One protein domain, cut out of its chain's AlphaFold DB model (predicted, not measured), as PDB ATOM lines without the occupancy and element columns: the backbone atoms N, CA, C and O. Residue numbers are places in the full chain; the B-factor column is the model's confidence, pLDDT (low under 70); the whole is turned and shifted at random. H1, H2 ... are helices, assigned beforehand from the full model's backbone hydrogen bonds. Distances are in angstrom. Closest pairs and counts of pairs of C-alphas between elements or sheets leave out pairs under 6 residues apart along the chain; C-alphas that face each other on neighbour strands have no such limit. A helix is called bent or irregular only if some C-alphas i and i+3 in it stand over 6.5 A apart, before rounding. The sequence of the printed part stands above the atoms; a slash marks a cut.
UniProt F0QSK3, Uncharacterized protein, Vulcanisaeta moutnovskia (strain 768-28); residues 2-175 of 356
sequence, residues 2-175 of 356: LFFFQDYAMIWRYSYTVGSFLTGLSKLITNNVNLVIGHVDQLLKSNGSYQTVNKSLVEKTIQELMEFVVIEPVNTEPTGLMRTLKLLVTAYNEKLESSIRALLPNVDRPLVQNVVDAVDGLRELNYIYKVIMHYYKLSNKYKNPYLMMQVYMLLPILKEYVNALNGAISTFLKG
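AT A GLANCE: This is residues 2 to 175 of the 356 residues of an uncharacterized protein of Vulcanisaeta moutnovskia (strain 768-28) (UniProt F0QSK3). H1, H4 and H5b form an up-and-down bundle; H3 makes a corner with H4, and residues 75 to 80 stick out. The all-helix printed part has 174 residues with five named helices. It is loose, radius of gyration of the C-alphas 20.1 A, spans 69 by 47 by 25 A.

HOW THE PARTS SIT: Start at H1, residues 2 to 46; it touches H4, residues 109 to 142, C-alphas 22 and 129 closest, 6.6 A. H5, residues 145 to 173, one helix by its hydrogen bonds, is bent, C-alphas 153 and 156 being 7.3 A apart; arm H5b, from 156, touches H4, C-alphas 118 and 169 closest, 4.5 A. Every O i to N i+4 pair is within hydrogen-bond range in H1, H4 and H2, residues 55 to 66.

IN THESE COORDINATES: Find C-alpha 2 at (24.198, 27.332, 23.502); H1 runs 65.3 A from there, and H5b ends at C-alpha 173, (60.371, 39.604, -13.558).

THE WHOLE: From H2 a long link leads to H3, residues 81 to 103; pLDDT is under 70 at, for instance, residues 76 to 78.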
ATOM      1  N   LEU A   2      23.276  27.955  24.474       60.47
ATOM      2  CA  LEU A   2      24.198  27.332  23.502       60.47
ATOM      3  C   LEU A   2      24.175  27.957  22.088       60.47
ATOM      4  O   LEU A   2      25.240  28.204  21.534       60.47
ATOM      5  N   PHE A   3      22.996  28.277  21.539       61.97
ATOM      6  CA  PHE A   3      22.868  28.888  20.202       61.97
ATOM      7  C   PHE A   3      23.517  30.278  20.100       61.97
ATOM      8  O   PHE A   3      24.322  30.515  19.209       61.97
ATOM      9  N   PHE A   4      23.274  31.159  21.077       65.06
ATOM     10  CA  PHE A   4      23.917  32.479  21.112       65.06
ATOM     11  C   PHE A   4      25.445  32.375  21.183       65.06
ATOM     12  O   PHE A   4      26.145  33.119  20.508       65.06
ATOM     13  N   PHE A   5      25.982  31.428  21.960       72.88
ATOM     14  CA  PHE A   5      27.429  31.219  22.044       72.88
ATOM     15  C   PHE A   5      28.036  30.758  20.709       72.88
ATOM     16  O   PHE A   5      29.115  31.221  20.341       72.88
ATOM     17  N   GLN A   6      27.337  29.894  19.964       76.31
ATOM     18  CA  GLN A   6      27.766  29.468  18.630       76.31
ATOM     19  C   GLN A   6      27.819  30.641  17.646       76.31
ATOM     20  O   GLN A   6      28.829  30.799  16.962       76.31
ATOM     21  N   ASP A   7      26.803  31.504  17.628       78.31
ATOM     22  CA  ASP A   7      26.779  32.672  16.741       78.31
ATOM     23  C   ASP A   7      27.923  33.644  17.051       78.31
ATOM     24  O   ASP A   7      28.658  34.057  16.151       78.31
ATOM     25  N   TYR A   8      28.158  33.945  18.333       80.75
ATOM     26  CA  TYR A   8      29.294  34.772  18.745       80.75
ATOM     27  C   TYR A   8      30.641  34.149  18.353       80.75
ATOM     28  O   TYR A   8      31.524  34.853  17.854       80.75
ATOM     29  N   ALA A   9      30.797  32.834  18.526       84.31
ATOM     30  CA  ALA A   9      32.010  32.122  18.134       84.31
ATOM     31  C   ALA A   9      32.233  32.145  16.610       84.31
ATOM     32  O   ALA A   9      33.367  32.329  16.161       84.31
ATOM     33  N   MET A  10      31.175  32.015  15.802       85.06
ATOM     34  CA  MET A  10      31.267  32.118  14.342       85.06
ATOM     35  C   MET A  10      31.653  33.527  13.888       85.06
ATOM     36  O   MET A  10      32.570  33.675  13.081       85.06
ATOM     37  N   ILE A  11      31.021  34.565  14.441       85.69
ATOM     38  CA  ILE A  11      31.327  35.968  14.118       85.69
ATOM     39  C   ILE A  11      32.785  36.294  14.451       85.69
ATOM     40  O   ILE A  11      33.493  36.932  13.660       85.69
ATOM     41  N   TRP A  12      33.248  35.821  15.609       87.75
ATOM     42  CA  TRP A  12      34.640  35.956  16.014       87.75
ATOM     43  C   TRP A  12      35.576  35.235  15.038       87.75
ATOM     44  O   TRP A  12      36.540  35.836  14.562       87.75
ATOM     45  N   ARG A  13      35.261  33.990  14.658       90.56
ATOM     46  CA  ARG A  13      36.042  33.215  13.682       90.56
ATOM     47  C   ARG A  13      36.133  33.918  12.326       90.56
ATOM     48  O   ARG A  13      37.223  33.953  11.750       90.56
ATOM     49  N   TYR A  14      35.034  34.471  11.811       92.19
ATOM     50  CA  TYR A  14      35.032  35.195  10.534       92.19
ATOM     51  C   TYR A  14      35.957  36.407  10.597       92.19
ATOM     52  O   TYR A  14      36.862  36.537   9.774       92.19
ATOM     53  N   SER A  15      35.787  37.232  11.630       89.94
ATOM     54  CA  SER A  15      36.590  38.439  11.841       89.94
ATOM     55  C   SER A  15      38.073  38.105  12.001       89.94
ATOM     56  O   SER A  15      38.917  38.710  11.345       89.94
ATOM     57  N   TYR A  16      38.399  37.090  12.806       93.50
ATOM     58  CA  TYR A  16      39.773  36.630  12.996       93.50
ATOM     59  C   TYR A  16      40.400  36.127  11.688       93.50
ATOM     60  O   TYR A  16      41.520  36.505  11.349       93.50
ATOM     61  N   THR A  17      39.673  35.308  10.921       94.81
ATOM     62  CA  THR A  17      40.198  34.726   9.677       94.81
ATOM     63  C   THR A  17      40.432  35.795   8.608       94.81
ATOM     64  O   THR A  17      41.484  35.797   7.971       94.81
ATOM     65  N   VAL A  18      39.483  36.720   8.426       95.38
ATOM     66  CA  VAL A  18      39.633  37.844   7.486       95.38
ATOM     67  C   VAL A  18      40.766  38.772   7.933       95.38
ATOM     68  O   VAL A  18      41.588  39.168   7.111       95.38
ATOM     69  N   GLY A  19      40.870  39.068   9.232       95.19
ATOM     70  CA  GLY A  19      41.963  39.871   9.782       95.19
ATOM     71  C   GLY A  19      43.338  39.233   9.559       95.19
ATOM     72  O   GLY A  19      44.271  39.904   9.123       95.19
ATOM     73  N   SER A  20      43.461  37.921   9.780       96.38
ATOM     74  CA  SER A  20      44.689  37.167   9.495       96.38
ATOM     75  C   SER A  20      45.050  37.205   8.007       96.38
ATOM     76  O   SER A  20      46.210  37.445   7.663       96.38
ATOM     77  N   PHE A  21      44.058  37.040   7.127       96.88
ATOM     78  CA  PHE A  21      44.251  37.159   5.685       96.88
ATOM     79  C   PHE A  21      44.750  38.556   5.285       96.88
ATOM     80  O   PHE A  21      45.721  38.651   4.541       96.88
ATOM     81  N   LEU A  22      44.159  39.630   5.822       97.31
ATOM     82  CA  LEU A  22      44.594  41.010   5.569       97.31
ATOM     83  C   LEU A  22      46.041  41.259   6.004       97.31
ATOM     84  O   LEU A  22      46.809  41.856   5.251       97.31
ATOM     85  N   THR A  23      46.435  40.778   7.184       97.56
ATOM     86  CA  THR A  23      47.824  40.881   7.662       97.56
ATOM     87  C   THR A  23      48.786  40.130   6.739       97.56
ATOM     88  O   THR A  23      49.852  40.646   6.399       97.56
ATOM     89  N   GLY A  24      48.404  38.926   6.300       97.50
ATOM     90  CA  GLY A  24      49.179  38.139   5.340       97.50
ATOM     91  C   GLY A  24      49.329  38.843   3.990       97.50
ATOM     92  O   GLY A  24      50.443  38.956   3.484       97.50
ATOM     93  N   LEU A  25      48.231  39.374   3.447       97.25
ATOM     94  CA  LEU A  25      48.207  40.101   2.180       97.25
ATOM     95  C   LEU A  25      49.036  41.389   2.244       97.25
ATOM     96  O   LEU A  25      49.822  41.648   1.340       97.25
ATOM     97  N   SER A  26      48.941  42.159   3.331       97.69
ATOM     98  CA  SER A  26      49.775  43.352   3.527       97.69
ATOM     99  C   SER A  26      51.267  43.008   3.514       97.69
ATOM    100  O   SER A  26      52.031  43.639   2.786       97.69
ATOM    101  N   LYS A  27      51.681  41.959   4.242       97.69
ATOM    102  CA  LYS A  27      53.074  41.487   4.234       97.69
ATOM    103  C   LYS A  27      53.512  41.025   2.841       97.69
ATOM    104  O   LYS A  27      54.634  41.306   2.427       97.69
ATOM    105  N   LEU A  28      52.637  40.325   2.123       97.00
ATOM    106  CA  LEU A  28      52.884  39.857   0.762       97.00
ATOM    107  C   LEU A  28      53.091  41.031  -0.206       97.00
ATOM    108  O   LEU A  28      54.052  41.014  -0.971       97.00
ATOM    109  N   ILE A  29      52.255  42.071  -0.134       97.44
ATOM    110  CA  ILE A  29      52.405  43.293  -0.939       97.44
ATOM    111  C   ILE A  29      53.759  43.948  -0.654       97.44
ATOM    112  O   ILE A  29      54.517  44.201  -1.587       97.44
ATOM    113  N   THR A  30      54.116  44.154   0.618       96.94
ATOM    114  CA  THR A  30      55.418  44.736   0.990       96.94
ATOM    115  C   THR A  30      56.592  43.907   0.465       96.94
ATOM    116  O   THR A  30      57.566  44.460  -0.046       96.94
ATOM    117  N   ASN A  31      56.506  42.577   0.543       97.19
ATOM    118  CA  ASN A  31      57.539  41.693   0.007       97.19
ATOM    119  C   ASN A  31      57.677  41.825  -1.516       97.19
ATOM    120  O   ASN A  31      58.800  41.909  -2.006       97.19
ATOM    121  N   ASN A  32      56.566  41.879  -2.256       97.00
ATOM    122  CA  ASN A  32      56.598  42.034  -3.711       97.00
ATOM    123  C   ASN A  32      57.084  43.419  -4.150       97.00
ATOM    124  O   ASN A  32      57.838  43.509  -5.112       97.00
ATOM    125  N   VAL A  33      56.741  44.487  -3.421       96.81
ATOM    126  CA  VAL A  33      57.308  45.826  -3.660       96.81
ATOM    127  C   VAL A  33      58.831  45.783  -3.523       96.81
ATOM    128  O   VAL A  33      59.545  46.212  -4.426       96.81
ATOM    129  N   ASN A  34      59.344  45.186  -2.443       96.06
ATOM    130  CA  ASN A  34      60.788  45.021  -2.248       96.06
ATOM    131  C   ASN A  34      61.439  44.158  -3.337       96.06
ATOM    132  O   ASN A  34      62.566  44.434  -3.748       96.06
ATOM    133  N   LEU A  35      60.736  43.131  -3.812       96.38
ATOM    134  CA  LEU A  35      61.197  42.258  -4.886       96.38
ATOM    135  C   LEU A  35      61.303  43.018  -6.221       96.38
ATOM    136  O   LEU A  35      62.331  42.909  -6.888       96.38
ATOM    137  N   VAL A  36      60.310  43.843  -6.573       96.19
ATOM    138  CA  VAL A  36      60.354  44.709  -7.766       96.19
ATOM    139  C   VAL A  36      61.474  45.747  -7.646       96.19
ATOM    140  O   VAL A  36      62.256  45.901  -8.581       96.19
ATOM    141  N   ILE A  37      61.621  46.408  -6.491       95.00
ATOM    142  CA  ILE A  37      62.720  47.362  -6.243       95.00
ATOM    143  C   ILE A  37      64.083  46.678  -6.412       95.00
ATOM    144  O   ILE A  37      64.980  47.228  -7.052       95.00
ATOM    145  N   GLY A  38      64.244  45.475  -5.853       94.06
ATOM    146  CA  GLY A  38      65.466  44.686  -5.985       94.06
ATOM    147  C   GLY A  38      65.772  44.311  -7.437       94.06
ATOM    148  O   GLY A  38      66.923  44.395  -7.859       94.06
ATOM    149  N   HIS A  39      64.748  43.962  -8.217       94.62
ATOM    150  CA  HIS A  39      64.904  43.656  -9.637       94.62
ATOM    151  C   HIS A  39      65.271  44.894 -10.469       94.62
ATOM    152  O   HIS A  39      66.170  44.827 -11.302       94.62
ATOM    153  N   VAL A  40      64.648  46.048 -10.202       93.50
ATOM    154  CA  VAL A  40      65.014  47.333 -10.826       93.50
ATOM    155  C   VAL A  40      66.484  47.672 -10.556       93.50
ATOM    156  O   VAL A  40      67.215  48.024 -11.479       93.50
ATOM    157  N   ASP A  41      66.947  47.505  -9.313       91.38
ATOM    158  CA  ASP A  41      68.355  47.709  -8.945       91.38
ATOM    159  C   ASP A  41      69.301  46.743  -9.673       91.38
ATOM    160  O   ASP A  41      70.369  47.146 -10.137       91.38
ATOM    161  N   GLN A  42      68.894  45.483  -9.840       91.75
ATOM    162  CA  GLN A  42      69.652  44.496 -10.604       91.75
ATOM    163  C   GLN A  42      69.777  44.879 -12.088       91.75
ATOM    164  O   GLN A  42      70.883  44.823 -12.626       91.75
ATOM    165  N   LEU A  43      68.678  45.293 -12.732       92.25
ATOM    166  CA  LEU A  43      68.659  45.689 -14.146       92.25
ATOM    167  C   LEU A  43      69.521  46.927 -14.421       92.25
ATOM    168  O   LEU A  43      70.214  47.001 -15.436       92.25
ATOM    169  N   LEU A  44      69.516  47.901 -13.510       89.12
ATOM    170  CA  LEU A  44      70.352  49.096 -13.640       89.12
ATOM    171  C   LEU A  44      71.843  48.749 -13.553       89.12
ATOM    172  O   LEU A  44      72.631  49.202 -14.388       89.12
ATOM    173  N   LYS A  45      72.221  47.884 -12.604       87.38
ATOM    174  CA  LYS A  45      73.604  47.410 -12.448       87.38
ATOM    175  C   LYS A  45      74.086  46.603 -13.650       87.38
ATOM    176  O   LYS A  45      75.223  46.794 -14.076       87.38
ATOM    177  N   SER A  46      73.251  45.721 -14.208       86.44
ATOM    178  CA  SER A  46      73.628  44.917 -15.379       86.44
ATOM    179  C   SER A  46      73.805  45.756 -16.645       86.44
ATOM    180  O   SER A  46      74.608  45.395 -17.499       86.44
ATOM    181  N   ASN A  47      73.111  46.894 -16.746       82.62
ATOM    182  CA  ASN A  47      73.110  47.747 -17.938       82.62
ATOM    183  C   ASN A  47      74.001  48.994 -17.784       82.62
ATOM    184  O   ASN A  47      73.741  50.043 -18.374       82.62
ATOM    185  N   GLY A  48      75.071  48.885 -16.989       70.06
ATOM    186  CA  GLY A  48      76.129  49.896 -16.903       70.06
ATOM    187  C   GLY A  48      75.790  51.138 -16.076       70.06
ATOM    188  O   GLY A  48      76.602  52.063 -16.015       70.06
ATOM    189  N   SER A  49      74.637  51.173 -15.397       69.38
ATOM    190  CA  SER A  49      74.332  52.215 -14.414       69.38
ATOM    191  C   SER A  49      74.916  51.824 -13.057       69.38
ATOM    192  O   SER A  49      74.297  51.116 -12.269       69.38
ATOM    193  N   TYR A  50      76.129  52.303 -12.775       58.91
ATOM    194  CA  TYR A  50      76.820  52.084 -11.494       58.91
ATOM    195  C   TYR A  50      76.404  53.067 -10.387       58.91
ATOM    196  O   TYR A  50      76.930  53.005  -9.276       58.91
ATOM    197  N   GLN A  51      75.491  54.003 -10.673       60.41
ATOM    198  CA  GLN A  51      74.970  54.919  -9.659       60.41
ATOM    199  C   GLN A  51      74.076  54.167  -8.672       60.41
ATOM    200  O   GLN A  51      73.251  53.342  -9.062       60.41
ATOM    201  N   THR A  52      74.222  54.483  -7.384       61.06
ATOM    202  CA  THR A  52      73.346  53.972  -6.330       61.06
ATOM    203  C   THR A  52      71.906  54.348  -6.652       61.06
ATOM    204  O   THR A  52      71.557  55.528  -6.661       61.06
ATOM    205  N   VAL A  53      71.069  53.344  -6.911       69.69
ATOM    206  CA  VAL A  53      69.647  53.543  -7.179       69.69
ATOM    207  C   VAL A  53      69.028  54.312  -6.022       69.69
ATOM    208  O   VAL A  53      69.152  53.914  -4.859       69.69
ATOM    209  N   ASN A  54      68.340  55.413  -6.332       83.00
ATOM    210  CA  ASN A  54      67.531  56.109  -5.345       83.00
ATOM    211  C   ASN A  54      66.314  55.231  -5.022       83.00
ATOM    212  O   ASN A  54      65.249  55.369  -5.621       83.00
ATOM    213  N   LYS A  55      66.494  54.299  -4.081       85.06
ATOM    214  CA  LYS A  55      65.456  53.347  -3.666       85.06
ATOM    215  C   LYS A  55      64.168  54.050  -3.251       85.06
ATOM    216  O   LYS A  55      63.098  53.567  -3.588       85.06
ATOM    217  N   SER A  56      64.277  55.211  -2.600       87.94
ATOM    218  CA  SER A  56      63.112  56.000  -2.198       87.94
ATOM    219  C   SER A  56      62.317  56.511  -3.402       87.94
ATOM    220  O   SER A  56      61.089  56.492  -3.371       87.94
ATOM    221  N   LEU A  57      62.990  56.921  -4.483       90.25
ATOM    222  CA  LEU A  57      62.324  57.338  -5.718       90.25
ATOM    223  C   LEU A  57      61.617  56.163  -6.408       90.25
ATOM    224  O   LEU A  57      60.474  56.311  -6.842       90.25
ATOM    225  N   VAL A  58      62.283  55.007  -6.494       92.06
ATOM    226  CA  VAL A  58      61.707  53.792  -7.097       92.06
ATOM    227  C   VAL A  58      60.478  53.345  -6.311       92.06
ATOM    228  O   VAL A  58      59.416  53.148  -6.894       92.06
ATOM    229  N   GLU A  59      60.599  53.250  -4.987       93.62
ATOM    230  CA  GLU A  59      59.500  52.880  -4.097       93.62
ATOM    231  C   GLU A  59      58.313  53.838  -4.234       93.62
ATOM    232  O   GLU A  59      57.189  53.386  -4.447       93.62
ATOM    233  N   LYS A  60      58.563  55.153  -4.188       95.25
ATOM    234  CA  LYS A  60      57.519  56.169  -4.360       95.25
ATOM    235  C   LYS A  60      56.807  56.023  -5.705       95.25
ATOM    236  O   LYS A  60      55.583  56.063  -5.751       95.25
ATOM    237  N   THR A  61      57.558  55.818  -6.784       95.69
ATOM    238  CA  THR A  61      56.982  55.650  -8.126       95.69
ATOM    239  C   THR A  61      56.107  54.397  -8.194       95.69
ATOM    240  O   THR A  61      54.992  54.461  -8.697       95.69
ATOM    241  N   ILE A  62      56.566  53.269  -7.641       95.38
ATOM    242  CA  ILE A  62      55.772  52.030  -7.585       95.38
ATOM    243  C   ILE A  62      54.488  52.248  -6.772       95.38
ATOM    244  O   ILE A  62      53.416  51.864  -7.229       95.38
ATOM    245  N   GLN A  63      54.567  52.903  -5.610       95.00
ATOM    246  CA  GLN A  63      53.396  53.210  -4.780       95.00
ATOM    247  C   GLN A  63      52.389  54.116  -5.503       95.00
ATOM    248  O   GLN A  63      51.187  53.873  -5.422       95.00
ATOM    249  N   GLU A  64      52.855  55.122  -6.247       96.31
ATOM    250  CA  GLU A  64      51.991  55.978  -7.068       96.31
ATOM    251  C   GLU A  64      51.282  55.180  -8.174       96.31
ATOM    252  O   GLU A  64      50.089  55.371  -8.401       96.31
ATOM    253  N   LEU A  65      51.979  54.245  -8.828       96.56
ATOM    254  CA  LEU A  65      51.384  53.376  -9.852       96.56
ATOM    255  C   LEU A  65      50.402  52.352  -9.263       96.56
ATOM    256  O   LEU A  65      49.379  52.065  -9.882       96.56
ATOM    257  N   MET A  66      50.655  51.850  -8.051       95.81
ATOM    258  CA  MET A  66      49.725  50.981  -7.312       95.81
ATOM    259  C   MET A  66      48.426  51.689  -6.896       95.81
ATOM    260  O   MET A  66      47.456  51.030  -6.519       95.81
ATOM    261  N   GLU A  67      48.411  53.019  -6.924       95.00
ATOM    262  CA  GLU A  67      47.258  53.866  -6.611       95.00
ATOM    263  C   GLU A  67      46.645  54.508  -7.867       95.00
ATOM    264  O   GLU A  67      45.612  55.175  -7.783       95.00
ATOM    265  N   PHE A  68      47.253  54.304  -9.038       94.00
ATOM    266  CA  PHE A  68      46.760  54.840 -10.299       94.00
ATOM    267  C   PHE A  68      45.488  54.106 -10.737       94.00
ATOM    268  O   PHE A  68      45.432  52.877 -10.741       94.00
ATOM    269  N   VAL A  69      44.459  54.866 -11.116       90.19
ATOM    270  CA  VAL A  69      43.138  54.334 -11.473       90.19
ATOM    271  C   VAL A  69      42.679  54.866 -12.821       90.19
ATOM    272  O   VAL A  69      42.944  56.016 -13.177       90.19
ATOM    273  N   VAL A  70      41.936  54.035 -13.547       88.38
ATOM    274  CA  VAL A  70      41.182  54.450 -14.731       88.38
ATOM    275  C   VAL A  70      39.766  54.788 -14.286       88.38
ATOM    276  O   VAL A  70      39.113  53.991 -13.618       88.38
ATOM    277  N   ILE A  71      39.297  55.980 -14.643       89.12
ATOM    278  CA  ILE A  71      37.911  56.381 -14.403       89.12
ATOM    279  C   ILE A  71      37.081  55.874 -15.578       89.12
ATOM    280  O   ILE A  71      37.369  56.210 -16.729       89.12
ATOM    281  N   GLU A  72      36.068  55.060 -15.287       85.50
ATOM    282  CA  GLU A  72      35.175  54.534 -16.315       85.50
ATOM    283  C   GLU A  72      34.424  55.671 -17.028       85.50
ATOM    284  O   GLU A  72      33.989  56.635 -16.386       85.50
ATOM    285  N   PRO A  73      34.270  55.585 -18.362       85.56
ATOM    286  CA  PRO A  73      33.521  56.578 -19.110       85.56
ATOM    287  C   PRO A  73      32.032  56.497 -18.765       85.56
ATOM    288  O   PRO A  73      31.512  55.448 -18.382       85.56
ATOM    289  N   VAL A  74      31.320  57.606 -18.955       84.00
ATOM    290  CA  VAL A  74      29.871  57.636 -18.747       84.00
ATOM    291  C   VAL A  74      29.205  56.681 -19.744       84.00
ATOM    292  O   VAL A  74      29.338  56.824 -20.956       84.00
ATOM    293  N   ASN A  75      28.464  55.707 -19.224       73.31
ATOM    294  CA  ASN A  75      27.824  54.633 -19.988       73.31
ATOM    295  C   ASN A  75      26.546  55.061 -20.739       73.31
ATOM    296  O   ASN A  75      25.885  54.227 -21.354       73.31
ATOM    297  N   THR A  76      26.185  56.348 -20.699       69.44
ATOM    298  CA  THR A  76      24.990  56.891 -21.361       69.44
ATOM    299  C   THR A  76      25.182  57.155 -22.854       69.44
ATOM    300  O   THR A  76      24.200  57.446 -23.533       69.44
ATOM    301  N   GLU A  77      26.409  57.082 -23.381       67.69
ATOM    302  CA  GLU A  77      26.684  57.237 -24.815       67.69
ATOM    303  C   GLU A  77      26.751  55.861 -25.511       67.69
ATOM    304  O   GLU A  77      27.744  55.143 -25.370       67.69
ATOM    305  N   PRO A  78      25.732  55.469 -26.301       67.56
ATOM    306  CA  PRO A  78      25.737  54.178 -26.991       67.56
ATOM    307  C   PRO A  78      26.700  54.148 -28.189       67.56
ATOM    308  O   PRO A  78      27.207  53.090 -28.561       67.56
ATOM    309  N   THR A  79      26.977  55.297 -28.808       77.25
ATOM    310  CA  THR A  79      27.805  55.401 -30.014       77.25
ATOM    311  C   THR A  79      29.179  55.959 -29.676       77.25
ATOM    312  O   THR A  79      29.326  57.159 -29.525       77.25
ATOM    313  N   GLY A  80      30.203  55.108 -29.603       83.50
ATOM    314  CA  GLY A  80      31.588  55.556 -29.382       83.50
ATOM    315  C   GLY A  80      32.227  55.065 -28.087       83.50
ATOM    316  O   GLY A  80      33.447  55.150 -27.972       83.50
ATOM    317  N   LEU A  81      31.457  54.440 -27.187       87.50
ATOM    318  CA  LEU A  81      31.956  53.860 -25.934       87.50
ATOM    319  C   LEU A  81      33.216  53.002 -26.135       87.50
ATOM    320  O   LEU A  81      34.205  53.200 -25.441       87.50
ATOM    321  N   MET A  82      33.224  52.111 -27.132       88.75
ATOM    322  CA  MET A  82      34.378  51.241 -27.416       88.75
ATOM    323  C   MET A  82      35.631  52.021 -27.830       88.75
ATOM    324  O   MET A  82      36.739  51.664 -27.441       88.75
ATOM    325  N   ARG A  83      35.473  53.127 -28.569       88.88
ATOM    326  CA  ARG A  83      36.591  54.007 -28.935       88.88
ATOM    327  C   ARG A  83      37.135  54.736 -27.707       88.88
ATOM    328  O   ARG A  83      38.350  54.831 -27.551       88.88
ATOM    329  N   THR A  84      36.248  55.232 -26.849       90.62
ATOM    330  CA  THR A  84      36.623  55.892 -25.593       90.62
ATOM    331  C   THR A  84      37.352  54.922 -24.670       90.62
ATOM    332  O   THR A  84      38.425  55.240 -24.169       90.62
ATOM    333  N   LEU A  85      36.831  53.704 -24.518       91.00
ATOM    334  CA  LEU A  85      37.475  52.639 -23.757       91.00
ATOM    335  C   LEU A  85      38.853  52.274 -24.330       91.00
ATOM    336  O   LEU A  85      39.804  52.163 -23.559       91.00
ATOM    337  N   LYS A  86      38.997  52.169 -25.664       91.31
ATOM    338  CA  LYS A  86      40.306  51.946 -26.310       91.31
ATOM    339  C   LYS A  86      41.309  53.022 -25.905       91.31
ATOM    340  O   LYS A  86      42.399  52.699 -25.450       91.31
ATOM    341  N   LEU A  87      40.916  54.294 -26.013       92.25
ATOM    342  CA  LEU A  87      41.769  55.427 -25.646       92.25
ATOM    343  C   LEU A  87      42.190  55.378 -24.171       92.25
ATOM    344  O   LEU A  87      43.355  55.623 -23.870       92.25
ATOM    345  N   LEU A  88      41.265  55.046 -23.264       93.06
ATOM    346  CA  LEU A  88      41.559  54.934 -21.834       93.06
ATOM    347  C   LEU A  88      42.568  53.819 -21.548       93.06
ATOM    348  O   LEU A  88      43.532  54.066 -20.830       93.06
ATOM    349  N   VAL A  89      42.397  52.635 -22.146       90.94
ATOM    350  CA  VAL A  89      43.350  51.521 -21.999       90.94
ATOM    351  C   VAL A  89      44.717  51.879 -22.574       90.94
ATOM    352  O   VAL A  89      45.737  51.625 -21.936       90.94
ATOM    353  N   THR A  90      44.764  52.513 -23.748       92.00
ATOM    354  CA  THR A  90      46.032  52.944 -24.350       92.00
ATOM    355  C   THR A  90      46.756  53.961 -23.470       92.00
ATOM    356  O   THR A  90      47.933  53.770 -23.171       92.00
ATOM    357  N   ALA A  91      46.058  55.003 -23.007       94.50
ATOM    358  CA  ALA A  91      46.637  56.034 -22.145       94.50
ATOM    359  C   ALA A  91      47.117  55.458 -20.807       94.50
ATOM    360  O   ALA A  91      48.160  55.846 -20.282       94.50
ATOM    361  N   TYR A  92      46.364  54.500 -20.274       94.12
ATOM    362  CA  TYR A  92      46.710  53.774 -19.069       94.12
ATOM    363  C   TYR A  92      48.007  52.960 -19.233       94.12
ATOM    364  O   TYR A  92      48.950  53.155 -18.463       94.12
ATOM    365  N   ASN A  93      48.107  52.136 -20.281       93.00
ATOM    366  CA  ASN A  93      49.307  51.341 -20.564       93.00
ATOM    367  C   ASN A  93      50.532  52.236 -20.814       93.00
ATOM    368  O   ASN A  93      51.622  51.967 -20.312       93.00
ATOM    369  N   GLU A  94      50.356  53.348 -21.534       94.38
ATOM    370  CA  GLU A  94      51.422  54.327 -21.782       94.38
ATOM    371  C   GLU A  94      51.893  55.025 -20.511       94.38
ATOM    372  O   GLU A  94      53.092  55.274 -20.345       94.38
ATOM    373  N   LYS A  95      50.977  55.322 -19.586       96.00
ATOM    374  CA  LYS A  95      51.334  55.899 -18.294       96.00
ATOM    375  C   LYS A  95      52.184  54.931 -17.473       96.00
ATOM    376  O   LYS A  95      53.202  55.361 -16.932       96.00
ATOM    377  N   LEU A  96      51.809  53.652 -17.405       95.62
ATOM    378  CA  LEU A  96      52.611  52.646 -16.707       95.62
ATOM    379  C   LEU A  96      53.993  52.482 -17.353       95.62
ATOM    380  O   LEU A  96      55.010  52.614 -16.669       95.62
ATOM    381  N   GLU A  97      54.040  52.260 -18.670       95.44
ATOM    382  CA  GLU A  97      55.292  52.020 -19.396       95.44
ATOM    383  C   GLU A  97      56.239  53.220 -19.296       95.44
ATOM    384  O   GLU A  97      57.415  53.044 -18.983       95.44
ATOM    385  N   SER A  98      55.745  54.448 -19.480       96.25
ATOM    386  CA  SER A  98      56.573  55.659 -19.381       96.25
ATOM    387  C   SER A  98      57.111  55.908 -17.969       96.25
ATOM    388  O   SER A  98      58.282  56.267 -17.820       96.25
ATOM    389  N   SER A  99      56.301  55.674 -16.931       96.50
ATOM    390  CA  SER A  99      56.731  55.806 -15.536       96.50
ATOM    391  C   SER A  99      57.818  54.790 -15.169       96.50
ATOM    392  O   SER A  99      58.806  55.167 -14.544       96.50
ATOM    393  N   ILE A 100      57.692  53.529 -15.597       96.31
ATOM    394  CA  ILE A 100      58.730  52.512 -15.365       96.31
ATOM    395  C   ILE A 100      59.965  52.768 -16.236       96.31
ATOM    396  O   ILE A 100      61.096  52.649 -15.762       96.31
ATOM    397  N   ARG A 101      59.783  53.193 -17.490       95.25
ATOM    398  CA  ARG A 101      60.885  53.532 -18.400       95.25
ATOM    399  C   ARG A 101      61.763  54.654 -17.851       95.25
ATOM    400  O   ARG A 101      62.978  54.599 -18.028       95.25
ATOM    401  N   ALA A 102      61.173  55.632 -17.164       93.56
ATOM    402  CA  ALA A 102      61.909  56.711 -16.511       93.56
ATOM    403  C   ALA A 102      62.834  56.213 -15.382       93.56
ATOM    404  O   ALA A 102      63.876  56.819 -15.140       93.56
ATOM    405  N   LEU A 103      62.485  55.103 -14.719       92.31
ATOM    406  CA  LEU A 103      63.324  54.468 -13.694       92.31
ATOM    407  C   LEU A 103      64.436  53.594 -14.286       92.31
ATOM    408  O   LEU A 103      65.435  53.344 -13.618       92.31
ATOM    409  N   LEU A 104      64.257  53.120 -15.520       92.38
ATOM    410  CA  LEU A 104      65.135  52.168 -16.197       92.38
ATOM    411  C   LEU A 104      65.692  52.757 -17.510       92.38
ATOM    412  O   LEU A 104      65.410  52.219 -18.592       92.38
ATOM    413  N   PRO A 105      66.470  53.861 -17.466       84.94
ATOM    414  CA  PRO A 105      67.124  54.387 -18.659       84.94
ATOM    415  C   PRO A 105      68.103  53.340 -19.208       84.94
ATOM    416  O   PRO A 105      68.813  52.685 -18.452       84.94
ATOM    417  N   ASN A 106      68.145  53.172 -20.532       87.25
ATOM    418  CA  ASN A 106      69.044  52.231 -21.225       87.25
ATOM    419  C   ASN A 106      68.786  50.732 -20.963       87.25
ATOM    420  O   ASN A 106      69.612  49.889 -21.301       87.25
ATOM    421  N   VAL A 107      67.633  50.375 -20.394       92.50
ATOM    422  CA  VAL A 107      67.177  48.977 -20.328       92.50
ATOM    423  C   VAL A 107      66.385  48.607 -21.579       92.50
ATOM    424  O   VAL A 107      65.664  49.444 -22.127       92.50
ATOM    425  N   ASP A 108      66.516  47.371 -22.052       93.12
ATOM    426  CA  ASP A 108      65.757  46.908 -23.209       93.12
ATOM    427  C   ASP A 108      64.255  46.897 -22.923       93.12
ATOM    428  O   ASP A 108      63.796  46.568 -21.827       93.12
ATOM    429  N   ARG A 109      63.469  47.248 -23.942       93.69
ATOM    430  CA  ARG A 109      62.020  47.416 -23.809       93.69
ATOM    431  C   ARG A 109      61.283  46.168 -23.284       93.69
ATOM    432  O   ARG A 109      60.440  46.355 -22.411       93.69
ATOM    433  N   PRO A 110      61.606  44.923 -23.695       94.38
ATOM    434  CA  PRO A 110      60.977  43.726 -23.127       94.38
ATOM    435  C   PRO A 110      61.150  43.586 -21.609       94.38
ATOM    436  O   PRO A 110      60.231  43.164 -20.915       94.38
ATOM    437  N   LEU A 111      62.308  43.979 -21.070       95.19
ATOM    438  CA  LEU A 111      62.557  43.942 -19.626       95.19
ATOM    439  C   LEU A 111      61.760  45.032 -18.900       95.19
ATOM    440  O   LEU A 111      61.246  44.798 -17.812       95.19
ATOM    441  N   VAL A 112      61.601  46.207 -19.523       95.94
ATOM    442  CA  VAL A 112      60.722  47.273 -19.015       95.94
ATOM    443  C   VAL A 112      59.268  46.796 -18.967       95.94
ATOM    444  O   VAL A 112      58.619  46.956 -17.938       95.94
ATOM    445  N   GLN A 113      58.779  46.162 -20.035       96.00
ATOM    446  CA  GLN A 113      57.433  45.579 -20.111       96.00
ATOM    447  C   GLN A 113      57.184  44.535 -19.011       96.00
ATOM    448  O   GLN A 113      56.158  44.566 -18.343       96.00
ATOM    449  N   ASN A 114      58.166  43.679 -18.731       95.75
ATOM    450  CA  ASN A 114      58.071  42.709 -17.637       95.75
ATOM    451  C   ASN A 114      57.940  43.372 -16.254       95.75
ATOM    452  O   ASN A 114      57.216  42.880 -15.389       95.75
ATOM    453  N   VAL A 115      58.629  44.497 -16.028       96.75
ATOM    454  CA  VAL A 115      58.482  45.277 -14.789       96.75
ATOM    455  C   VAL A 115      57.119  45.973 -14.737       96.75
ATOM    456  O   VAL A 115      56.531  46.047 -13.661       96.75
ATOM    457  N   VAL A 116      56.600  46.447 -15.875       96.88
ATOM    458  CA  VAL A 116      55.243  47.011 -15.974       96.88
ATOM    459  C   VAL A 116      54.200  45.985 -15.537       96.88
ATOM    460  O   VAL A 116      53.436  46.288 -14.624       96.88
ATOM    461  N   ASP A 117      54.225  44.767 -16.081       95.69
ATOM    462  CA  ASP A 117      53.280  43.700 -15.712       95.69
ATOM    463  C   ASP A 117      53.401  43.295 -14.231       95.69
ATOM    464  O   ASP A 117      52.404  43.058 -13.547       95.69
ATOM    465  N   ALA A 118      54.620  43.279 -13.684       96.44
ATOM    466  CA  ALA A 118      54.841  43.029 -12.261       96.44
ATOM    467  C   ALA A 118      54.243  44.133 -11.365       96.44
ATOM    468  O   ALA A 118      53.671  43.845 -10.309       96.44
ATOM    469  N   VAL A 119      54.352  45.400 -11.774       97.12
ATOM    470  CA  VAL A 119      53.721  46.530 -11.074       97.12
ATOM    471  C   VAL A 119      52.202  46.509 -11.248       97.12
ATOM    472  O   VAL A 119      51.479  46.846 -10.309       97.12
ATOM    473  N   ASP A 120      51.707  46.042 -12.394       95.12
ATOM    474  CA  ASP A 120      50.281  45.833 -12.638       95.12
ATOM    475  C   ASP A 120      49.696  44.792 -11.668       95.12
ATOM    476  O   ASP A 120      48.713  45.057 -10.973       95.12
ATOM    477  N   GLY A 121      50.394  43.663 -11.490       95.12
ATOM    478  CA  GLY A 121      50.050  42.654 -10.485       95.12
ATOM    479  C   GLY A 121      50.096  43.179  -9.042       95.12
ATOM    480  O   GLY A 121      49.251  42.820  -8.219       95.12
ATOM    481  N   LEU A 122      51.042  44.071  -8.718       96.50
ATOM    482  CA  LEU A 122      51.095  44.750  -7.415       96.50
ATOM    483  C   LEU A 122      49.891  45.663  -7.178       96.50
ATOM    484  O   LEU A 122      49.359  45.688  -6.064       96.50
ATOM    485  N   ARG A 123      49.461  46.414  -8.200       96.62
ATOM    486  CA  ARG A 123      48.254  47.244  -8.114       96.62
ATOM    487  C   ARG A 123      47.031  46.374  -7.848       96.62
ATOM    488  O   ARG A 123      46.244  46.718  -6.970       96.62
ATOM    489  N   GLU A 124      46.895  45.246  -8.541       95.25
ATOM    490  CA  GLU A 124      45.761  44.337  -8.343       95.25
ATOM    491  C   GLU A 124      45.733  43.771  -6.912       95.25
ATOM    492  O   GLU A 124      44.709  43.829  -6.228       95.25
ATOM    493  N   LEU A 125      46.883  43.338  -6.381       96.31
ATOM    494  CA  LEU A 125      46.999  42.929  -4.974       96.31
ATOM    495  C   LEU A 125      46.617  44.058  -4.000       96.31
ATOM    496  O   LEU A 125      45.923  43.814  -3.006       96.31
ATOM    497  N   ASN A 126      47.054  45.291  -4.275       97.12
ATOM    498  CA  ASN A 126      46.711  46.466  -3.472       97.12
ATOM    499  C   ASN A 126      45.207  46.766  -3.516       97.12
ATOM    500  O   ASN A 126      44.598  47.047  -2.481       97.12
ATOM    501  N   TYR A 127      44.586  46.647  -4.689       96.06
ATOM    502  CA  TYR A 127      43.150  46.818  -4.858       96.06
ATOM    503  C   TYR A 127      42.365  45.794  -4.027       96.06
ATOM    504  O   TYR A 127      41.526  46.186  -3.208       96.06
ATOM    505  N   ILE A 128      42.715  44.505  -4.126       96.12
ATOM    506  CA  ILE A 128      42.122  43.430  -3.311       96.12
ATOM    507  C   ILE A 128      42.248  43.753  -1.816       96.12
ATOM    508  O   ILE A 128      41.264  43.674  -1.072       96.12
ATOM    509  N   TYR A 129      43.436  44.167  -1.362       97.56
ATOM    510  CA  TYR A 129      43.663  44.544   0.033       97.56
ATOM    511  C   TYR A 129      42.742  45.684   0.479       97.56
ATOM    512  O   TYR A 129      42.105  45.583   1.532       97.56
ATOM    513  N   LYS A 130      42.628  46.751  -0.318       96.81
ATOM    514  CA  LYS A 130      41.808  47.927   0.010       96.81
ATOM    515  C   LYS A 130      40.324  47.585   0.077       96.81
ATOM    516  O   LYS A 130      39.658  48.016   1.022       96.81
ATOM    517  N   VAL A 131      39.818  46.776  -0.854       95.88
ATOM    518  CA  VAL A 131      38.414  46.334  -0.867       95.88
ATOM    519  C   VAL A 131      38.101  45.480   0.364       95.88
ATOM    520  O   VAL A 131      37.141  45.756   1.087       95.88
ATOM    521  N   ILE A 132      38.936  44.489   0.676       96.44
ATOM    522  CA  ILE A 132      38.718  43.614   1.839       96.44
ATOM    523  C   ILE A 132      38.843  44.408   3.143       96.44
ATOM    524  O   ILE A 132      38.018  44.259   4.046       96.44
ATOM    525  N   MET A 133      39.832  45.301   3.238       96.69
ATOM    526  CA  MET A 133      40.021  46.178   4.392       96.69
ATOM    527  C   MET A 133      38.828  47.122   4.584       96.69
ATOM    528  O   MET A 133      38.427  47.383   5.722       96.69
ATOM    529  N   HIS A 134      38.238  47.621   3.495       95.81
ATOM    530  CA  HIS A 134      37.027  48.433   3.543       95.81
ATOM    531  C   HIS A 134      35.876  47.659   4.194       95.81
ATOM    532  O   HIS A 134      35.349  48.114   5.210       95.81
ATOM    533  N   TYR A 135      35.541  46.468   3.689       94.88
ATOM    534  CA  TYR A 135      34.463  45.649   4.259       94.88
ATOM    535  C   TYR A 135      34.754  45.198   5.693       94.88
ATOM    536  O   TYR A 135      33.855  45.213   6.536       94.88
ATOM    537  N   TYR A 136      36.015  44.886   6.008       93.81
ATOM    538  CA  TYR A 136      36.446  44.563   7.367       93.81
ATOM    539  C   TYR A 136      36.166  45.722   8.340       93.81
ATOM    540  O   TYR A 136      35.544  45.535   9.390       93.81
ATOM    541  N   LYS A 137      36.559  46.950   7.975       94.94
ATOM    542  CA  LYS A 137      36.293  48.157   8.778       94.94
ATOM    543  C   LYS A 137      34.802  48.486   8.851       94.94
ATOM    544  O   LYS A 137      34.320  48.859   9.920       94.94
ATOM    545  N   LEU A 138      34.070  48.329   7.748       94.88
ATOM    546  CA  LEU A 138      32.636  48.602   7.660       94.88
ATOM    547  C   LEU A 138      31.827  47.682   8.581       94.88
ATOM    548  O   LEU A 138      30.980  48.154   9.342       94.88
ATOM    549  N   SER A 139      32.150  46.386   8.565       92.88
ATOM    550  CA  SER A 139      31.575  45.375   9.453       92.88
ATOM    551  C   SER A 139      31.765  45.746  10.922       92.88
ATOM    552  O   SER A 139      30.810  45.709  11.698       92.88
ATOM    553  N   ASN A 140      32.978  46.158  11.304       89.50
ATOM    554  CA  ASN A 140      33.287  46.546  12.682       89.50
ATOM    555  C   ASN A 140      32.586  47.850  13.090       89.50
ATOM    556  O   ASN A 140      32.063  47.944  14.199       89.50
ATOM    557  N   LYS A 141      32.523  48.837  12.186       94.06
ATOM    558  CA  LYS A 141      31.861  50.128  12.427       94.06
ATOM    559  C   LYS A 141      30.368  49.962  12.709       94.06
ATOM    560  O   LYS A 141      29.869  50.527  13.676       94.06
ATOM    561  N   TYR A 142      29.664  49.197  11.877       93.19
ATOM    562  CA  TYR A 142      28.218  48.989  12.019       93.19
ATOM    563  C   TYR A 142      27.853  47.796  12.901       93.19
ATOM    564  O   TYR A 142      26.669  47.532  13.095       93.19
ATOM    565  N   LYS A 143      28.850  47.069  13.427       87.94
ATOM    566  CA  LYS A 143      28.661  45.810  14.164       87.94
ATOM    567  C   LYS A 143      27.777  44.823  13.386       87.94
ATOM    568  O   LYS A 143      26.948  44.132  13.970       87.94
ATOM    569  N   ASN A 144      27.941  44.784  12.060       88.38
ATOM    570  CA  ASN A 144      27.135  43.963  11.159       88.38
ATOM    571  C   ASN A 144      27.934  42.721  10.715       88.38
ATOM    572  O   ASN A 144      28.744  42.827   9.791       88.38
ATOM    573  N   PRO A 145      27.701  41.543  11.324       86.12
ATOM    574  CA  PRO A 145      28.474  40.335  11.035       86.12
ATOM    575  C   PRO A 145      28.268  39.785   9.619       86.12
ATOM    576  O   PRO A 145      29.141  39.081   9.110       86.12
ATOM    577  N   TYR A 146      27.158  40.116   8.953       90.00
ATOM    578  CA  TYR A 146      26.869  39.637   7.600       90.00
ATOM    579  C   TYR A 146      27.805  40.247   6.554       90.00
ATOM    580  O   TYR A 146      28.092  39.613   5.539       90.00
ATOM    581  N   LEU A 147      28.332  41.451   6.802       90.56
ATOM    582  CA  LEU A 147      29.376  42.039   5.958       90.56
ATOM    583  C   LEU A 147      30.673  41.223   6.046       90.56
ATOM    584  O   LEU A 147      31.287  40.931   5.023       90.56
ATOM    585  N   MET A 148      31.061  40.787   7.250       90.81
ATOM    586  CA  MET A 148      32.236  39.927   7.431       90.81
ATOM    587  C   MET A 148      32.030  38.535   6.834       90.81
ATOM    588  O   MET A 148      32.947  37.971   6.242       90.81
ATOM    589  N   MET A 149      30.826  37.979   6.988       92.44
ATOM    590  CA  MET A 149      30.474  36.657   6.478       92.44
ATOM    591  C   MET A 149      30.617  36.582   4.951       92.44
ATOM    592  O   MET A 149      31.190  35.618   4.455       92.44
ATOM    593  N   GLN A 150      30.182  37.613   4.216       92.44
ATOM    594  CA  GLN A 150      30.348  37.689   2.757       92.44
ATOM    595  C   GLN A 150      31.820  37.610   2.343       92.44
ATOM    596  O   GLN A 150      32.187  36.799   1.496       92.44
ATOM    597  N   VAL A 151      32.683  38.395   2.995       93.44
ATOM    598  CA  VAL A 151      34.131  38.347   2.744       93.44
ATOM    599  C   VAL A 151      34.688  36.967   3.092       93.44
ATOM    600  O   VAL A 151      35.430  36.392   2.301       93.44
ATOM    601  N   TYR A 152      34.305  36.412   4.248       94.88
ATOM    602  CA  TYR A 152      34.748  35.096   4.707       94.88
ATOM    603  C   TYR A 152      34.415  33.981   3.708       94.88
ATOM    604  O   TYR A 152      35.267  33.134   3.443       94.88
ATOM    605  N   MET A 153      33.211  33.992   3.131       95.25
ATOM    606  CA  MET A 153      32.788  33.003   2.134       95.25
ATOM    607  C   MET A 153      33.623  33.061   0.852       95.25
ATOM    608  O   MET A 153      33.891  32.023   0.258       95.25
ATOM    609  N   LEU A 154      34.065  34.255   0.448       94.81
ATOM    610  CA  LEU A 154      34.890  34.452  -0.746       94.81
ATOM    611  C   LEU A 154      36.388  34.233  -0.490       94.81
ATOM    612  O   LEU A 154      37.161  34.137  -1.442       94.81
ATOM    613  N   LEU A 155      36.821  34.123   0.774       93.81
ATOM    614  CA  LEU A 155      38.239  33.985   1.124       93.81
ATOM    615  C   LEU A 155      38.974  32.846   0.405       93.81
ATOM    616  O   LEU A 155      40.139  33.066   0.082       93.81
ATOM    617  N   PRO A 156      38.402  31.645   0.180       92.88
ATOM    618  CA  PRO A 156      39.113  30.589  -0.538       92.88
ATOM    619  C   PRO A 156      39.511  31.023  -1.954       92.88
ATOM    620  O   PRO A 156      40.683  30.937  -2.305       92.88
ATOM    621  N   ILE A 157      38.561  31.599  -2.695       91.62
ATOM    622  CA  ILE A 157      38.764  32.099  -4.061       91.62
ATOM    623  C   ILE A 157      39.762  33.267  -4.051       91.62
ATOM    624  O   ILE A 157      40.700  33.307  -4.842       91.62
ATOM    625  N   LEU A 158      39.622  34.193  -3.094       93.25
ATOM    626  CA  LEU A 158      40.538  35.329  -2.939       93.25
ATOM    627  C   LEU A 158      41.968  34.891  -2.603       93.25
ATOM    628  O   LEU A 158      42.920  35.485  -3.099       93.25
ATOM    629  N   LYS A 159      42.140  33.864  -1.763       94.38
ATOM    630  CA  LYS A 159      43.460  33.301  -1.441       94.38
ATOM    631  C   LYS A 159      44.125  32.715  -2.673       94.38
ATOM    632  O   LYS A 159      45.311  32.949  -2.882       94.38
ATOM    633  N   GLU A 160      43.373  31.965  -3.466       92.12
ATOM    634  CA  GLU A 160      43.874  31.370  -4.698       92.12
ATOM    635  C   GLU A 160      44.303  32.450  -5.698       92.12
ATOM    636  O   GLU A 160      45.426  32.416  -6.203       92.12
ATOM    637  N   TYR A 161      43.473  33.480  -5.872       91.94
ATOM    638  CA  TYR A 161      43.772  34.615  -6.741       91.94
ATOM    639  C   TYR A 161      44.986  35.434  -6.271       91.94
ATOM    640  O   TYR A 161      45.877  35.742  -7.061       91.94
ATOM    641  N   VAL A 162      45.095  35.721  -4.969       95.06
ATOM    642  CA  VAL A 162      46.267  36.405  -4.388       95.06
ATOM    643  C   VAL A 162      47.545  35.587  -4.575       95.06
ATOM    644  O   VAL A 162      48.589  36.146  -4.907       95.06
ATOM    645  N   ASN A 163      47.482  34.268  -4.377       93.06
ATOM    646  CA  ASN A 163      48.635  33.393  -4.582       93.06
ATOM    647  C   ASN A 163      49.063  33.363  -6.055       93.06
ATOM    648  O   ASN A 163      50.263  33.378  -6.336       93.06
ATOM    649  N   ALA A 164      48.100  33.370  -6.979       92.31
ATOM    650  CA  ALA A 164      48.361  33.451  -8.409       92.31
ATOM    651  C   ALA A 164      49.063  34.753  -8.798       92.31
ATOM    652  O   ALA A 164      50.120  34.704  -9.419       92.31
ATOM    653  N   LEU A 165      48.529  35.901  -8.368       93.38
ATOM    654  CA  LEU A 165      49.128  37.217  -8.613       93.38
ATOM    655  C   LEU A 165      50.538  37.318  -8.020       93.38
ATOM    656  O   LEU A 165      51.459  37.817  -8.662       93.38
ATOM    657  N   ASN A 166      50.744  36.783  -6.815       93.50
ATOM    658  CA  ASN A 166      52.067  36.710  -6.201       93.50
ATOM    659  C   ASN A 166      53.055  35.880  -7.042       93.50
ATOM    660  O   ASN A 166      54.209  36.269  -7.214       93.50
ATOM    661  N   GLY A 167      52.604  34.740  -7.573       91.31
ATOM    662  CA  GLY A 167      53.385  33.928  -8.505       91.31
ATOM    663  C   GLY A 167      53.700  34.681  -9.801       91.31
ATOM    664  O   GLY A 167      54.856  34.698 -10.223       91.31
ATOM    665  N   ALA A 168      52.695  35.354 -10.369       91.56
ATOM    666  CA  ALA A 168      52.769  36.127 -11.608       91.56
ATOM    667  C   ALA A 168      53.863  37.196 -11.560       91.56
ATOM    668  O   ALA A 168      54.710  37.243 -12.445       91.56
ATOM    669  N   ILE A 169      53.916  37.991 -10.483       94.75
ATOM    670  CA  ILE A 169      54.939  39.034 -10.283       94.75
ATOM    671  C   ILE A 169      56.350  38.440 -10.409       94.75
ATOM    672  O   ILE A 169      57.195  38.961 -11.134       94.75
ATOM    673  N   SER A 170      56.603  37.306  -9.748       92.75
ATOM    674  CA  SER A 170      57.879  36.586  -9.853       92.75
ATOM    675  C   SER A 170      58.146  36.080 -11.278       92.75
ATOM    676  O   SER A 170      59.281  36.153 -11.750       92.75
ATOM    677  N   THR A 171      57.129  35.527 -11.943       92.81
ATOM    678  CA  THR A 171      57.219  34.982 -13.307       92.81
ATOM    679  C   THR A 171      57.561  36.070 -14.325       92.81
ATOM    680  O   THR A 171      58.509  35.894 -15.095       92.81
ATOM    681  N   PHE A 172      56.869  37.214 -14.277       93.62
ATOM    682  CA  PHE A 172      57.113  38.352 -15.164       93.62
ATOM    683  C   PHE A 172      58.537  38.879 -15.022       93.62
ATOM    684  O   PHE A 172      59.255  38.980 -16.012       93.62
ATOM    685  N   LEU A 173      59.009  39.106 -13.794       94.06
ATOM    686  CA  LEU A 173      60.371  39.604 -13.558       94.06
ATOM    687  C   LEU A 173      61.461  38.618 -14.009       94.06
ATOM    688  O   LEU A 173      62.575  39.024 -14.324       94.06
ATOM    689  N   LYS A 174      61.158  37.316 -14.074       92.25
ATOM    690  CA  LYS A 174      62.062  36.301 -14.640       92.25
ATOM    691  C   LYS A 174      61.959  36.178 -16.164       92.25
ATOM    692  O   LYS A 174      62.749  35.437 -16.744       92.25
ATOM    693  N   GLY A 175      60.997  36.847 -16.802       90.62
ATOM    694  CA  GLY A 175      60.709  36.710 -18.230       90.62
ATOM    695  C   GLY A 175      60.251  35.301 -18.618       90.62
ATOM    696  O   GLY A 175      60.563  34.835 -19.710       90.62
TER     697      GLY A 175